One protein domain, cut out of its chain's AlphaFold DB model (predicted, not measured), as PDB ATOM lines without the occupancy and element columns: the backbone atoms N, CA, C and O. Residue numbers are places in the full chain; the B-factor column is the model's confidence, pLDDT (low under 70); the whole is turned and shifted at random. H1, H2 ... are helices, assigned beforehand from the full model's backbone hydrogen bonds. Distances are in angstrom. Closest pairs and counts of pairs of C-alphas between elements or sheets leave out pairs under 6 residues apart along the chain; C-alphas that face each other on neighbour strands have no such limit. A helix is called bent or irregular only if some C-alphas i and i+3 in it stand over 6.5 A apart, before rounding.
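This is residues 296 to 356 of the 356 residues of an uncharacterized protein of Peniophora sp. CONT (UniProt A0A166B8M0). From its first residue, the printed part makes a loop that folds back on itself, residues 296 to 308, then a short helix H1 and a small helix H2 near the turn of the chain, and then one long helix H3 that makes the longest axis. H1 packs side by side with H3 and runs the opposite way, while the far end of H3 and the tail after it, residues 347 to 356, stick out from the body. The printed part has 61 residues with three named helices, in the order H1, H2, H3, and no named strand; its class is all helix. It is only just compact, close to loose, with a radius of gyration of the C-alphas of 12.6 A, and it spans 42 by 21 by 14 A.

In the first stretch, residues 297 to 298 pair with residues 305 to 306, antiparallel, in a pairing too short for named strands. H1, residues 309 to 317, touches H3, residues 331 to 353, with 8 pairs of C-alphas within 8 A. The closest C-alphas of the two are those of Leu 313 and Met 338, 6.9 A apart. Their lines stand at a shallow tilt of 13 degrees and run opposite ways, with centres 11.2 A apart. H2, residues 322 to 326, touches no helix: it is only just apart from H1, with the closest C-alphas 8.1 A apart, and only just apart from H3, at 8.5 A. In H1, H2 and H3 every O i to N i+4 pair is within hydrogen-bond range.

Residues 296 to 308 form a stretch with no named element, from C-alpha 296 at (-22.560, 42.462, -1.845). H1 begins at C-alpha 309, at (-17.648, 47.671, -5.558), and measures 12.4 A from first to last C-alpha. H2 measures 6.2 A. H3, the longest helix with 23 residues, measures 32.7 A and ends at C-alpha 353, at (-31.745, 50.093, -14.203). No helix is bent or irregular.

The outline is only just a rod, and the two C-alphas farthest apart, those of Lys 328 and Ala 356, are 42.5 A apart. Residues 347 to 356, of which 347 to 353 belong to H3, stand free; without them the body spans 27 by 19 by 14 A. The links from H1 to H2 and from H2 to H3 are tight, with 4 residues each. The printed part has no cut and ends at residue 356, the chain's last residue. The mean pLDDT of the printed part is 77.8, and it is under 70 at residue 296, residues 318 to 323, residues 325 to 327 and residues 355 to 356.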
ATOM      1  N   HIS A 296     -23.448  43.599  -2.079       69.06
ATOM      2  CA  HIS A 296     -22.560  42.462  -1.845       69.06
ATOM      3  C   HIS A 296     -21.979  41.933  -3.164       69.06
ATOM      4  O   HIS A 296     -22.674  41.344  -3.990       69.06
ATOM      5  N   GLU A 297     -20.682  42.174  -3.360       75.81
ATOM      6  CA  GLU A 297     -19.911  41.740  -4.524       75.81
ATOM      7  C   GLU A 297     -18.738  40.854  -4.098       75.81
ATOM      8  O   GLU A 297     -18.011  41.152  -3.145       75.81
ATOM      9  N   PHE A 298     -18.534  39.759  -4.828       81.31
ATOM     10  CA  PHE A 298     -17.586  38.708  -4.464       81.31
ATOM     11  C   PHE A 298     -16.297  38.793  -5.283       81.31
ATOM     12  O   PHE A 298     -16.299  39.043  -6.490       81.31
ATOM     13  N   CYS A 299     -15.166  38.544  -4.627       83.19
ATOM     14  CA  CYS A 299     -13.870  38.453  -5.285       83.19
ATOM     15  C   CYS A 299     -13.730  37.126  -6.040       83.19
ATOM     16  O   CYS A 299     -13.478  36.097  -5.417       83.19
ATOM     17  N   GLU A 300     -13.790  37.173  -7.377       78.00
ATOM     18  CA  GLU A 300     -13.618  36.022  -8.294       78.00
ATOM     19  C   GLU A 300     -12.335  35.198  -8.047       78.00
ATOM     20  O   GLU A 300     -12.226  34.070  -8.521       78.00
ATOM     21  N   PHE A 301     -11.355  35.740  -7.315       79.06
ATOM     22  CA  PHE A 301     -10.099  35.060  -7.006       79.06
ATOM     23  C   PHE A 301     -10.128  34.287  -5.681       79.06
ATOM     24  O   PHE A 301      -9.716  33.138  -5.665       79.06
ATOM     25  N   CYS A 302     -10.589  34.897  -4.578       83.62
ATOM     26  CA  CYS A 302     -10.541  34.299  -3.228       83.62
ATOM     27  C   CYS A 302     -11.913  34.150  -2.542       83.62
ATOM     28  O   CYS A 302     -11.981  33.953  -1.331       83.62
ATOM     29  N   ASN A 303     -12.993  34.307  -3.312       80.56
ATOM     30  CA  ASN A 303     -14.403  34.224  -2.921       80.56
ATOM     31  C   ASN A 303     -14.811  35.054  -1.688       80.56
ATOM     32  O   ASN A 303     -15.809  34.765  -1.030       80.56
ATOM     33  N   LYS A 304     -14.040  36.099  -1.363       81.00
ATOM     34  CA  LYS A 304     -14.368  37.039  -0.288       81.00
ATOM     35  C   LYS A 304     -15.448  38.015  -0.717       81.00
ATOM     36  O   LYS A 304     -15.358  38.609  -1.789       81.00
ATOM     37  N   GLU A 305     -16.408  38.203   0.170       80.50
ATOM     38  CA  GLU A 305     -17.498  39.160   0.051       80.50
ATOM     39  C   GLU A 305     -17.054  40.584   0.414       80.50
ATOM     40  O   GLU A 305     -16.294  40.800   1.365       80.50
ATOM     41  N   TYR A 306     -17.549  41.561  -0.344       79.94
ATOM     42  CA  TYR A 306     -17.361  42.986  -0.109       79.94
ATOM     43  C   TYR A 306     -18.685  43.712  -0.330       79.94
ATOM     44  O   TYR A 306     -19.185  43.747  -1.447       79.94
ATOM     45  N   SER A 307     -19.206  44.395   0.690       74.88
ATOM     46  CA  SER A 307     -20.437  45.207   0.616       74.88
ATOM     47  C   SER A 307     -20.318  46.491  -0.234       74.88
ATOM     48  O   SER A 307     -21.116  47.418  -0.080       74.88
ATOM     49  N   ARG A 308     -19.276  46.598  -1.079       73.88
ATOM     50  CA  ARG A 308     -18.890  47.781  -1.875       73.88
ATOM     51  C   ARG A 308     -18.000  47.410  -3.075       73.88
ATOM     52  O   ARG A 308     -16.862  46.972  -2.879       73.88
ATOM     53  N   ARG A 309     -18.431  47.765  -4.297       80.12
ATOM     54  CA  ARG A 309     -17.648  47.671  -5.558       80.12
ATOM     55  C   ARG A 309     -16.232  48.257  -5.435       80.12
ATOM     56  O   ARG A 309     -15.258  47.612  -5.811       80.12
ATOM     57  N   ASP A 310     -16.094  49.448  -4.849       81.31
ATOM     58  CA  ASP A 310     -14.791  50.117  -4.691       81.31
ATOM     59  C   ASP A 310     -13.836  49.382  -3.731       81.31
ATOM     60  O   ASP A 310     -12.615  49.428  -3.892       81.31
ATOM     61  N   SER A 311     -14.382  48.663  -2.745       83.75
ATOM     62  CA  SER A 311     -13.579  47.905  -1.785       83.75
ATOM     63  C   SER A 311     -13.134  46.558  -2.352       83.75
ATOM     64  O   SER A 311     -12.009  46.149  -2.064       83.75
ATOM     65  N   LEU A 312     -13.942  45.942  -3.223       85.44
ATOM     66  CA  LEU A 312     -13.538  44.805  -4.054       85.44
ATOM     67  C   LEU A 312     -12.402  45.186  -5.020       85.44
ATOM     68  O   LEU A 312     -11.362  44.526  -5.029       85.44
ATOM     69  N   LEU A 313     -12.555  46.275  -5.784       83.19
ATOM     70  CA  LEU A 313     -11.524  46.734  -6.727       83.19
ATOM     71  C   LEU A 313     -10.198  47.037  -6.009       83.19
ATOM     72  O   LEU A 313      -9.155  46.512  -6.395       83.19
ATOM     73  N   ARG A 314     -10.233  47.778  -4.892       84.25
ATOM     74  CA  ARG A 314      -9.039  48.028  -4.067       84.25
ATOM     75  C   ARG A 314      -8.406  46.734  -3.533       84.25
ATOM     76  O   ARG A 314      -7.186  46.607  -3.541       84.25
ATOM     77  N   HIS A 315      -9.208  45.767  -3.084       84.62
ATOM     78  CA  HIS A 315      -8.710  44.479  -2.591       84.62
ATOM     79  C   HIS A 315      -7.909  43.704  -3.654       84.62
ATOM     80  O   HIS A 315      -6.874  43.110  -3.329       84.62
ATOM     81  N   ILE A 316      -8.368  43.740  -4.910       79.88
ATOM     82  CA  ILE A 316      -7.673  43.150  -6.058       79.88
ATOM     83  C   ILE A 316      -6.395  43.952  -6.365       79.88
ATOM     84  O   ILE A 316      -5.306  43.378  -6.404       79.88
ATOM     85  N   GLN A 317      -6.512  45.280  -6.496       78.25
ATOM     86  CA  GLN A 317      -5.418  46.189  -6.864       78.25
ATOM     87  C   GLN A 317      -4.226  46.144  -5.896       78.25
ATOM     88  O   GLN A 317      -3.073  46.160  -6.325       78.25
ATOM     89  N   GLU A 318      -4.479  46.082  -4.586       68.94
ATOM     90  CA  GLU A 318      -3.427  46.088  -3.560       68.94
ATOM     91  C   GLU A 318      -2.687  44.739  -3.419       68.94
ATOM     92  O   GLU A 318      -1.845  44.596  -2.533       68.94
ATOM     93  N   ILE A 319      -3.015  43.724  -4.236       62.88
ATOM     94  CA  ILE A 319      -2.523  42.334  -4.120       62.88
ATOM     95  C   ILE A 319      -2.753  41.761  -2.697       62.88
ATOM     96  O   ILE A 319      -2.033  40.890  -2.207       62.88
ATOM     97  N   LYS A 320      -3.801  42.248  -2.011       63.12
ATOM     98  CA  LYS A 320      -4.257  41.736  -0.704       63.12
ATOM     99  C   LYS A 320      -5.141  40.492  -0.847       63.12
ATOM    100  O   LYS A 320      -5.476  39.847   0.148       63.12
ATOM    101  N   CYS A 321      -5.484  40.123  -2.078       68.44
ATOM    102  CA  CYS A 321      -5.923  38.781  -2.428       68.44
ATOM    103  C   CYS A 321      -4.745  37.795  -2.323       68.44
ATOM    104  O   CYS A 321      -3.791  37.880  -3.100       68.44
ATOM    105  N   LYS A 322      -4.817  36.853  -1.369       66.88
ATOM    106  CA  LYS A 322      -3.773  35.832  -1.139       66.88
ATOM    107  C   LYS A 322      -3.462  35.037  -2.411       66.88
ATOM    108  O   LYS A 322      -2.306  34.936  -2.801       66.88
ATOM    109  N   GLU A 323      -4.507  34.612  -3.115       67.50
ATOM    110  CA  GLU A 323      -4.443  33.848  -4.367       67.50
ATOM    111  C   GLU A 323      -3.614  34.541  -5.463       67.50
ATOM    112  O   GLU A 323      -2.854  33.891  -6.179       67.50
ATOM    113  N   LEU A 324      -3.708  35.873  -5.578       70.00
ATOM    114  CA  LEU A 324      -2.922  36.642  -6.553       70.00
ATOM    115  C   LEU A 324      -1.447  36.756  -6.140       70.00
ATOM    116  O   LEU A 324      -0.563  36.724  -6.999       70.00
ATOM    117  N   LYS A 325      -1.172  36.838  -4.832       65.06
ATOM    118  CA  LYS A 325       0.191  36.825  -4.283       65.06
ATOM    119  C   LYS A 325       0.864  35.463  -4.481       65.06
ATOM    120  O   LYS A 325       2.041  35.412  -4.831       65.06
ATOM    121  N   GLU A 326       0.128  34.375  -4.281       63.16
ATOM    122  CA  GLU A 326       0.633  33.002  -4.409       63.16
ATOM    123  C   GLU A 326       0.888  32.619  -5.875       63.16
ATOM    124  O   GLU A 326       1.924  32.032  -6.187       63.16
ATOM    125  N   ARG A 327       0.028  33.063  -6.803       68.88
ATOM    126  CA  ARG A 327       0.193  32.850  -8.255       68.88
ATOM    127  C   ARG A 327       1.217  33.775  -8.935       68.88
ATOM    128  O   ARG A 327       1.439  33.626 -10.133       68.88
ATOM    129  N   LYS A 328       1.851  34.708  -8.204       70.19
ATOM    130  CA  LYS A 328       2.889  35.650  -8.698       70.19
ATOM    131  C   LYS A 328       2.504  36.409  -9.985       70.19
ATOM    132  O   LYS A 328       3.344  36.617 -10.859       70.19
ATOM    133  N   VAL A 329       1.236  36.792 -10.129       73.69
ATOM    134  CA  VAL A 329       0.708  37.313 -11.405       73.69
ATOM    135  C   VAL A 329       1.200  38.741 -11.690       73.69
ATOM    136  O   VAL A 329       1.386  39.523 -10.754       73.69
ATOM    137  N   SER A 330       1.410  39.104 -12.967       80.56
ATOM    138  CA  SER A 330       1.840  40.470 -13.318       80.56
ATOM    139  C   SER A 330       0.776  41.510 -12.967       80.56
ATOM    140  O   SER A 330      -0.425  41.257 -13.084       80.56
ATOM    141  N   LYS A 331       1.225  42.717 -12.609       78.56
ATOM    142  CA  LYS A 331       0.353  43.867 -12.332       78.56
ATOM    143  C   LYS A 331      -0.517  44.236 -13.533       78.56
ATOM    144  O   LYS A 331      -1.658  44.637 -13.341       78.56
ATOM    145  N   ASP A 332       0.005  44.066 -14.743       82.31
ATOM    146  CA  ASP A 332      -0.670  44.448 -15.990       82.31
ATOM    147  C   ASP A 332      -1.878  43.536 -16.254       82.31
ATOM    148  O   ASP A 332      -2.977  44.021 -16.504       82.31
ATOM    149  N   TRP A 333      -1.707  42.225 -16.048       82.81
ATOM    150  CA  TRP A 333      -2.799  41.242 -16.073       82.81
ATOM    151  C   TRP A 333      -3.841  41.517 -14.981       82.81
ATOM    152  O   TRP A 333      -5.041  41.390 -15.216       82.81
ATOM    153  N   VAL A 334      -3.409  41.927 -13.781       80.38
ATOM    154  CA  VAL A 334      -4.339  42.317 -12.706       80.38
ATOM    155  C   VAL A 334      -5.129  43.572 -13.099       80.38
ATOM    156  O   VAL A 334      -6.326  43.629 -12.833       80.38
ATOM    157  N   ALA A 335      -4.507  44.550 -13.764       83.00
ATOM    158  CA  ALA A 335      -5.182  45.754 -14.250       83.00
ATOM    159  C   ALA A 335      -6.196  45.445 -15.367       83.00
ATOM    160  O   ALA A 335      -7.358  45.834 -15.255       83.00
ATOM    161  N   GLU A 336      -5.796  44.680 -16.388       86.00
ATOM    162  CA  GLU A 336      -6.673  44.196 -17.464       86.00
ATOM    163  C   GLU A 336      -7.885  43.437 -16.896       86.00
ATOM    164  O   GLU A 336      -9.041  43.730 -17.216       86.00
ATOM    165  N   ARG A 337      -7.641  42.503 -15.967       83.31
ATOM    166  CA  ARG A 337      -8.700  41.700 -15.349       83.31
ATOM    167  C   ARG A 337      -9.597  42.518 -14.410       83.31
ATOM    168  O   ARG A 337     -10.771  42.176 -14.281       83.31
ATOM    169  N   MET A 338      -9.100  43.597 -13.794       82.94
ATOM    170  CA  MET A 338      -9.934  44.536 -13.029       82.94
ATOM    171  C   MET A 338     -10.865  45.359 -13.918       82.94
ATOM    172  O   MET A 338     -12.024  45.524 -13.549       82.94
ATOM    173  N   GLU A 339     -10.408  45.842 -15.075       87.75
ATOM    174  CA  GLU A 339     -11.283  46.562 -16.013       87.75
ATOM    175  C   GLU A 339     -12.374  45.635 -16.578       87.75
ATOM    176  O   GLU A 339     -13.534  46.037 -16.656       87.75
ATOM    177  N   ALA A 340     -12.067  44.355 -16.826       87.12
ATOM    178  CA  ALA A 340     -13.081  43.346 -17.154       87.12
ATOM    179  C   ALA A 340     -14.107  43.109 -16.019       87.12
ATOM    180  O   ALA A 340     -15.304  42.987 -16.284       87.12
ATOM    181  N   ILE A 341     -13.671  43.067 -14.751       85.25
ATOM    182  CA  ILE A 341     -14.581  42.951 -13.592       85.25
ATOM    183  C   ILE A 341     -15.458  44.204 -13.470       85.25
ATOM    184  O   ILE A 341     -16.668  44.095 -13.299       85.25
ATOM    185  N   LYS A 342     -14.870  45.394 -13.598       86.81
ATOM    186  CA  LYS A 342     -15.568  46.685 -13.567       86.81
ATOM    187  C   LYS A 342     -16.644  46.765 -14.655       86.81
ATOM    188  O   LYS A 342     -17.804  46.968 -14.317       86.81
ATOM    189  N   ALA A 343     -16.305  46.451 -15.908       89.25
ATOM    190  CA  ALA A 343     -17.265  46.395 -17.012       89.25
ATOM    191  C   ALA A 343     -18.425  45.411 -16.753       89.25
ATOM    192  O   ALA A 343     -19.578  45.737 -17.030       89.25
ATOM    193  N   ARG A 344     -18.159  44.236 -16.153       87.56
ATOM    194  CA  ARG A 344     -19.212  43.285 -15.740       87.56
ATOM    195  C   ARG A 344     -20.158  43.881 -14.689       87.56
ATOM    196  O   ARG A 344     -21.359  43.621 -14.732       87.56
ATOM    197  N   LEU A 345     -19.628  44.638 -13.730       83.56
ATOM    198  CA  LEU A 345     -20.409  45.235 -12.642       83.56
ATOM    199  C   LEU A 345     -21.180  46.488 -13.069       83.56
ATOM    200  O   LEU A 345     -22.254  46.749 -12.527       83.56
ATOM    201  N   ASP A 346     -20.656  47.235 -14.036       86.12
ATOM    202  CA  ASP A 346     -21.336  48.386 -14.621       86.12
ATOM    203  C   ASP A 346     -22.477  47.907 -15.551       86.12
ATOM    204  O   ASP A 346     -23.606  48.361 -15.389       86.12
ATOM    205  N   LEU A 347     -22.261  46.869 -16.377       87.75
ATOM    206  CA  LEU A 347     -23.323  46.222 -17.173       87.75
ATOM    207  C   LEU A 347     -24.445  45.621 -16.304       87.75
ATOM    208  O   LEU A 347     -25.622  45.745 -16.640       87.75
ATOM    209  N   LYS A 348     -24.107  44.982 -15.173       82.69
ATOM    210  CA  LYS A 348     -25.100  44.495 -14.192       82.69
ATOM    211  C   LYS A 348     -25.997  45.641 -13.708       82.69
ATOM    212  O   LYS A 348     -27.214  45.498 -13.663       82.69
ATOM    213  N   GLN A 349     -25.399  46.789 -13.395       79.94
ATOM    214  CA  GLN A 349     -26.121  47.973 -12.937       79.94
ATOM    215  C   GLN A 349     -26.995  48.596 -14.042       79.94
ATOM    216  O   GLN A 349     -28.086  49.077 -13.747       79.94
ATOM    217  N   GLU A 350     -26.556  48.572 -15.303       85.06
ATOM    218  CA  GLU A 350     -27.377  48.990 -16.451       85.06
ATOM    219  C   GLU A 350     -28.588  48.063 -16.653       85.06
ATOM    220  O   GLU A 350     -29.696  48.544 -16.881       85.06
ATOM    221  N   GLN A 351     -28.410  46.745 -16.502       79.88
ATOM    222  CA  GLN A 351     -29.504  45.766 -16.577       79.88
ATOM    223  C   GLN A 351     -30.519  45.942 -15.441       79.88
ATOM    224  O   GLN A 351     -31.721  45.938 -15.693       79.88
ATOM    225  N   GLU A 352     -30.048  46.158 -14.209       72.81
ATOM    226  CA  GLU A 352     -30.903  46.489 -13.063       72.81
ATOM    227  C   GLU A 352     -31.711  47.773 -13.331       72.81
ATOM    228  O   GLU A 352     -32.927  47.783 -13.138       72.81
ATOM    229  N   GLN A 353     -31.077  48.828 -13.857       70.94
ATOM    230  CA  GLN A 353     -31.745  50.093 -14.203       70.94
ATOM    231  C   GLN A 353     -32.720  49.987 -15.386       70.94
ATOM    232  O   GLN A 353     -33.698  50.726 -15.420       70.94
ATOM    233  N   ALA A 354     -32.490  49.077 -16.334       73.62
ATOM    234  CA  ALA A 354     -33.395  48.819 -17.457       73.62
ATOM    235  C   ALA A 354     -34.605  47.932 -17.084       73.62
ATOM    236  O   ALA A 354     -35.470  47.696 -17.928       73.62
ATOM    237  N   SER A 355     -34.656  47.427 -15.846       62.19
ATOM    238  CA  SER A 355     -35.683  46.497 -15.347       62.19
ATOM    239  C   SER A 355     -36.668  47.105 -14.332       62.19
ATOM    240  O   SER A 355     -37.504  46.373 -13.800       62.19
ATOM    241  N   ALA A 356     -36.566  48.413 -14.059       50.31
ATOM    242  CA  ALA A 356     -37.231  49.122 -12.956       50.31
ATOM    243  C   ALA A 356     -38.063  50.337 -13.412       50.31
ATOM    244  O   ALA A 356     -39.040  50.647 -12.692       50.31
TER     245      ALA A 356